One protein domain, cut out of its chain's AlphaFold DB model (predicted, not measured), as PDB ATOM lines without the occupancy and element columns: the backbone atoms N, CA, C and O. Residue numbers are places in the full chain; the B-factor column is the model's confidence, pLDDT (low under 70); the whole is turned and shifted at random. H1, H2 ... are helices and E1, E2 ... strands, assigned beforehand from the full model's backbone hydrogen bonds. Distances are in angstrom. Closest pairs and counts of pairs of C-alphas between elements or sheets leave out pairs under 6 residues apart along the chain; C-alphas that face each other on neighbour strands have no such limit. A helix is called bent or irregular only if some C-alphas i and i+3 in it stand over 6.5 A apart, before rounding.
ATOM      1  N   LEU A 172       0.033 -28.616 -32.291       91.19
ATOM      2  CA  LEU A 172       0.289 -29.120 -30.952       91.19
ATOM      3  C   LEU A 172      -0.442 -30.455 -30.769       91.19
ATOM      4  O   LEU A 172      -1.671 -30.517 -30.856       91.19
ATOM      5  N   ARG A 173       0.325 -31.516 -30.534       88.56
ATOM      6  CA  ARG A 173      -0.150 -32.873 -30.271       88.56
ATOM      7  C   ARG A 173       0.079 -33.177 -28.804       88.56
ATOM      8  O   ARG A 173       1.215 -33.130 -28.337       88.56
ATOM      9  N   TYR A 174      -1.007 -33.454 -28.100       86.81
ATOM     10  CA  TYR A 174      -0.992 -33.852 -26.704       86.81
ATOM     11  C   TYR A 174      -1.427 -35.313 -26.667       86.81
ATOM     12  O   TYR A 174      -2.568 -35.610 -27.001       86.81
ATOM     13  N   GLY A 175      -0.480 -36.199 -26.385       79.81
ATOM     14  CA  GLY A 175      -0.680 -37.628 -26.173       79.81
ATOM     15  C   GLY A 175      -0.378 -37.992 -24.720       79.81
ATOM     16  O   GLY A 175      -0.062 -37.125 -23.896       79.81
ATOM     17  N   TYR A 176      -0.419 -39.281 -24.399       76.88
ATOM     18  CA  TYR A 176      -0.189 -39.747 -23.036       76.88
ATOM     19  C   TYR A 176       1.209 -39.355 -22.537       76.88
ATOM     20  O   TYR A 176       2.224 -39.878 -22.995       76.88
ATOM     21  N   MET A 177       1.261 -38.425 -21.579       79.94
ATOM     22  CA  MET A 177       2.497 -37.877 -20.994       79.94
ATOM     23  C   MET A 177       3.450 -37.191 -21.995       79.94
ATOM     24  O   MET A 177       4.588 -36.884 -21.637       79.94
ATOM     25  N   ILE A 178       2.996 -36.898 -23.219       86.56
ATOM     26  CA  ILE A 178       3.798 -36.275 -24.275       86.56
ATOM     27  C   ILE A 178       3.050 -35.095 -24.890       86.56
ATOM     28  O   ILE A 178       1.866 -35.172 -25.199       86.56
ATOM     29  N   CYS A 179       3.734 -33.967 -25.058       90.50
ATOM     30  CA  CYS A 179       3.143 -32.765 -25.635       90.50
ATOM     31  C   CYS A 179       4.165 -32.102 -26.552       90.50
ATOM     32  O   CYS A 179       5.144 -31.538 -26.068       90.50
ATOM     33  N   LEU A 180       3.957 -32.204 -27.865       93.31
ATOM     34  CA  LEU A 180       4.915 -31.787 -28.888       93.31
ATOM     35  C   LEU A 180       4.205 -31.072 -30.041       93.31
ATOM     36  O   LEU A 180       3.121 -31.482 -30.453       93.31
ATOM     37  N   THR A 181       4.824 -30.041 -30.623       95.06
ATOM     38  CA  THR A 181       4.327 -29.451 -31.878       95.06
ATOM     39  C   THR A 181       4.971 -30.151 -33.066       95.06
ATOM     40  O   THR A 181       6.181 -30.057 -33.278       95.06
ATOM     41  N   LEU A 182       4.157 -30.867 -33.845       94.12
ATOM     42  CA  LEU A 182       4.614 -31.779 -34.895       94.12
ATOM     43  C   LEU A 182       3.752 -31.650 -36.156       94.12
ATOM     44  O   LEU A 182       2.534 -31.461 -36.081       94.12
ATOM     45  N   CYS A 183       4.374 -31.778 -37.327       92.88
ATOM     46  CA  CYS A 183       3.656 -31.930 -38.595       92.88
ATOM     47  C   CYS A 183       3.029 -33.330 -38.707       92.88
ATOM     48  O   CYS A 183       3.279 -34.190 -37.864       92.88
ATOM     49  N   ASP A 184       2.211 -33.575 -39.731       89.94
ATOM     50  CA  ASP A 184       1.562 -34.885 -39.918       89.94
ATOM     51  C   ASP A 184       2.572 -36.014 -40.158       89.94
ATOM     52  O   ASP A 184       2.394 -37.116 -39.654       89.94
ATOM     53  N   ARG A 185       3.695 -35.719 -40.824       91.25
ATOM     54  CA  ARG A 185       4.783 -36.686 -41.048       91.25
ATOM     55  C   ARG A 185       5.461 -37.150 -39.756       91.25
ATOM     56  O   ARG A 185       5.995 -38.248 -39.721       91.25
ATOM     57  N   HIS A 186       5.460 -36.311 -38.722       92.88
ATOM     58  CA  HIS A 186       6.083 -36.609 -37.429       92.88
ATOM     59  C   HIS A 186       5.058 -36.873 -36.329       92.88
ATOM     60  O   HIS A 186       5.431 -36.957 -35.165       92.88
ATOM     61  N   ALA A 187       3.775 -36.986 -36.677       89.88
ATOM     62  CA  ALA A 187       2.686 -37.166 -35.725       89.88
ATOM     63  C   ALA A 187       2.891 -38.373 -34.807       89.88
ATOM     64  O   ALA A 187       2.603 -38.290 -33.613       89.88
ATOM     65  N   HIS A 188       3.470 -39.442 -35.362       86.81
ATOM     66  CA  HIS A 188       3.713 -40.711 -34.689       86.81
ATOM     67  C   HIS A 188       4.586 -40.585 -33.435       86.81
ATOM     68  O   HIS A 188       4.500 -41.428 -32.552       86.81
ATOM     69  N   LEU A 189       5.396 -39.525 -33.321       87.69
ATOM     70  CA  LEU A 189       6.224 -39.272 -32.136       87.69
ATOM     71  C   LEU A 189       5.405 -38.921 -30.887       87.69
ATOM     72  O   LEU A 189       5.929 -39.012 -29.784       87.69
ATOM     73  N   ALA A 190       4.154 -38.494 -31.056       87.88
ATOM     74  CA  ALA A 190       3.232 -38.193 -29.963       87.88
ATOM     75  C   ALA A 190       2.032 -39.156 -29.916       87.88
ATOM     76  O   ALA A 190       1.140 -38.965 -29.096       87.88
ATOM     77  N   GLU A 191       1.987 -40.155 -30.802       82.00
ATOM     78  CA  GLU A 191       0.902 -41.133 -30.903       82.00
ATOM     79  C   GLU A 191       1.207 -42.422 -30.111       82.00
ATOM     80  O   GLU A 191       2.371 -42.716 -29.830       82.00
ATOM     81  N   PRO A 192       0.183 -43.236 -29.786       78.56
ATOM     82  CA  PRO A 192      -1.242 -43.001 -30.038       78.56
ATOM     83  C   PRO A 192      -1.798 -41.861 -29.176       78.56
ATOM     84  O   PRO A 192      -1.380 -41.668 -28.039       78.56
ATOM     85  N   LEU A 193      -2.750 -41.112 -29.733       77.50
ATOM     86  CA  LEU A 193      -3.508 -40.108 -28.988       77.50
ATOM     87  C   LEU A 193      -4.749 -40.778 -28.395       77.50
ATOM     88  O   LEU A 193      -5.592 -41.281 -29.142       77.50
ATOM     89  N   ASP A 194      -4.895 -40.766 -27.075       75.00
ATOM     90  CA  ASP A 194      -6.156 -41.107 -26.425       75.00
ATOM     91  C   ASP A 194      -7.040 -39.853 -26.428       75.00
ATOM     92  O   ASP A 194      -6.892 -38.971 -25.591       75.00
ATOM     93  N   LEU A 195      -7.960 -39.727 -27.386       74.56
ATOM     94  CA  LEU A 195      -8.802 -38.525 -27.511       74.56
ATOM     95  C   LEU A 195      -9.703 -38.272 -26.288       74.56
ATOM     96  O   LEU A 195     -10.196 -37.151 -26.127       74.56
ATOM     97  N   GLU A 196      -9.932 -39.281 -25.443       74.19
ATOM     98  CA  GLU A 196     -10.693 -39.132 -24.202       74.19
ATOM     99  C   GLU A 196      -9.820 -38.603 -23.055       74.19
ATOM    100  O   GLU A 196     -10.311 -37.827 -22.234       74.19
ATOM    101  N   LYS A 197      -8.531 -38.976 -23.001       68.06
ATOM    102  CA  LYS A 197      -7.603 -38.595 -21.914       68.06
ATOM    103  C   LYS A 197      -6.635 -37.465 -22.262       68.06
ATOM    104  O   LYS A 197      -6.358 -36.615 -21.420       68.06
ATOM    105  N   ASP A 198      -6.143 -37.446 -23.492       64.88
ATOM    106  CA  ASP A 198      -5.044 -36.607 -23.968       64.88
ATOM    107  C   ASP A 198      -5.552 -35.329 -24.681       64.88
ATOM    108  O   ASP A 198      -4.801 -34.455 -25.101       64.88
ATOM    109  N   GLY A 199      -6.868 -35.133 -24.766       61.12
ATOM    110  CA  GLY A 199      -7.447 -33.924 -25.348       61.12
ATOM    111  C   GLY A 199      -7.298 -33.841 -26.874       61.12
ATOM    112  O   GLY A 199      -7.038 -34.817 -27.572       61.12
ATOM    113  N   LYS A 200      -7.573 -32.658 -27.434       65.12
ATOM    114  CA  LYS A 200      -7.625 -32.433 -28.890       65.12
ATOM    115  C   LYS A 200      -6.296 -31.879 -29.395       65.12
ATOM    116  O   LYS A 200      -5.705 -31.033 -28.733       65.12
ATOM    117  N   VAL A 201      -5.906 -32.248 -30.620       72.88
ATOM    118  CA  VAL A 201      -4.861 -31.534 -31.374       72.88
ATOM    119  C   VAL A 201      -5.232 -30.051 -31.424       72.88
ATOM    120  O   VAL A 201      -6.244 -29.677 -32.025       72.88
ATOM    121  N   LEU A 202      -4.447 -29.208 -30.749       70.69
ATOM    122  CA  LEU A 202      -4.765 -27.792 -30.606       70.69
ATOM    123  C   LEU A 202      -4.326 -27.037 -31.857       70.69
ATOM    124  O   LEU A 202      -3.162 -27.042 -32.259       70.69
ATOM    125  N   ASP A 203      -5.290 -26.355 -32.465       72.38
ATOM    126  CA  ASP A 203      -5.065 -25.484 -33.604       72.38
ATOM    127  C   ASP A 203      -4.993 -24.032 -33.135       72.38
ATOM    128  O   ASP A 203      -5.995 -23.314 -33.076       72.38
ATOM    129  N   VAL A 204      -3.778 -23.598 -32.803       72.06
ATOM    130  CA  VAL A 204      -3.506 -22.258 -32.259       72.06
ATOM    131  C   VAL A 204      -3.854 -21.117 -33.227       72.06
ATOM    132  O   VAL A 204      -3.932 -19.963 -32.819       72.06
ATOM    133  N   THR A 205      -4.125 -21.423 -34.501       69.38
ATOM    134  CA  THR A 205      -4.504 -20.440 -35.532       69.38
ATOM    135  C   THR A 205      -5.995 -20.451 -35.876       69.38
ATOM    136  O   THR A 205      -6.440 -19.664 -36.720       69.38
ATOM    137  N   ALA A 206      -6.785 -21.349 -35.274       69.50
ATOM    138  CA  ALA A 206      -8.203 -21.514 -35.593       69.50
ATOM    139  C   ALA A 206      -8.991 -20.208 -35.414       69.50
ATOM    140  O   ALA A 206      -9.817 -19.858 -36.260       69.50
ATOM    141  N   TRP A 207      -8.676 -19.447 -34.364       62.59
ATOM    142  CA  TRP A 207      -9.314 -18.162 -34.098       62.59
ATOM    143  C   TRP A 207      -8.996 -17.120 -35.182       62.59
ATOM    144  O   TRP A 207      -9.917 -16.561 -35.775       62.59
ATOM    145  N   THR A 208      -7.724 -16.936 -35.547       66.69
ATOM    146  CA  THR A 208      -7.305 -15.982 -36.593       66.69
ATOM    147  C   THR A 208      -7.946 -16.288 -37.950       66.69
ATOM    148  O   THR A 208      -8.391 -15.383 -38.654       66.69
ATOM    149  N   ARG A 209      -8.067 -17.573 -38.317       68.00
ATOM    150  CA  ARG A 209      -8.777 -17.982 -39.542       68.00
ATOM    151  C   ARG A 209     -10.275 -17.690 -39.476       68.00
ATOM    152  O   ARG A 209     -10.849 -17.308 -40.490       68.00
ATOM    153  N   SER A 210     -10.902 -17.852 -38.311       60.66
ATOM    154  CA  SER A 210     -12.321 -17.521 -38.125       60.66
ATOM    155  C   SER A 210     -12.596 -16.020 -38.256       60.66
ATOM    156  O   SER A 210     -13.633 -15.639 -38.788       60.66
ATOM    157  N   GLN A 211     -11.652 -15.172 -37.835       61.84
ATOM    158  CA  GLN A 211     -11.765 -13.724 -37.987       61.84
ATOM    159  C   GLN A 211     -11.646 -13.286 -39.445       61.84
ATOM    160  O   GLN A 211     -12.490 -12.521 -39.895       61.84
ATOM    161  N   ARG A 212     -10.670 -13.817 -40.199       62.69
ATOM    162  CA  ARG A 212     -10.509 -13.488 -41.630       62.69
ATOM    163  C   ARG A 212     -11.765 -13.805 -42.447       62.69
ATOM    164  O   ARG A 212     -12.214 -12.960 -43.205       62.69
ATOM    165  N   ARG A 213     -12.402 -14.956 -42.194       66.06
ATOM    166  CA  ARG A 213     -13.675 -15.340 -42.841       66.06
ATOM    167  C   ARG A 213     -14.873 -14.458 -42.481       66.06
ATOM    168  O   ARG A 213     -15.906 -14.577 -43.118       66.06
ATOM    169  N   ARG A 214     -14.795 -13.673 -41.402       62.38
ATOM    170  CA  ARG A 214     -15.861 -12.738 -40.995       62.38
ATOM    171  C   ARG A 214     -15.681 -11.347 -41.597       62.38
ATOM    172  O   ARG A 214     -16.604 -10.546 -41.525       62.38
ATOM    173  N   THR A 215     -14.485 -11.049 -42.098       62.12
ATOM    174  CA  THR A 215     -14.127  -9.773 -42.729       62.12
ATOM    175  C   THR A 215     -14.122  -9.838 -44.259       62.12
ATOM    176  O   THR A 215     -13.915  -8.807 -44.891       62.12
ATOM    177  N   GLU A 216     -14.328 -11.030 -44.823       54.16
ATOM    178  CA  GLU A 216     -14.588 -11.315 -46.245       54.16
ATOM    179  C   GLU A 216     -16.098 -11.442 -46.481       54.16
ATOM    180  O   GLU A 216     -16.568 -10.960 -47.534       54.16
TER     181      GLU A 216
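What this domain is: This is residues 172 to 216 of the 216 residues of an uncharacterized protein of Rhizobium leguminosarum (UniProt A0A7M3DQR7). A small compact head, the strand hairpin E1 and E2 with short helix H1 packed beside it, leads through a long loop to an arm, residues 205 to 216 with helix H2, that sticks out and makes the length. The printed part has 45 residues, with E1, E2, H1 and H2 in that order, an antiparallel sheet and a mixed class. It is loose, with a radius of gyration of the C-alphas of 13.2 A and spans of 39 by 23 by 11 A.

Where its parts are: E1, residues 172 to 175, begins at C-alpha 172 (0.289, -29.120, -30.952). E2 is residues 178 to 182, 11.6 A long. H1, residues 184 to 190, is irregular: C-alphas 185 and 188 are 7.6 A apart. H2, residues 206 to 215, is 15.0 A long and ends at C-alpha 215 (-14.127, -9.773, -42.729).

How they stand to each other: The hairpin E1 and E2 is antiparallel at 149 degrees, with N 173 and O 180 within hydrogen-bond range at 2.8 A. The closest C-alphas of E1 and H1 are those of Gly 175 and Ala 190, 5.5 A. H2 is apart from E1, E2 and H1. Each O i to N i+4 pair is within hydrogen-bond range in H2; H1 has 0 of 3, but 3 of 4 O i to N i+3 pairs.

The domain as a whole: The farthest C-alphas, those of Met 177 and Glu 216, are 40.4 A apart. The printed part has no cut; the link H1 to H2 is long. Residues 197 to 200 and 205 to 216 have pLDDT under 70.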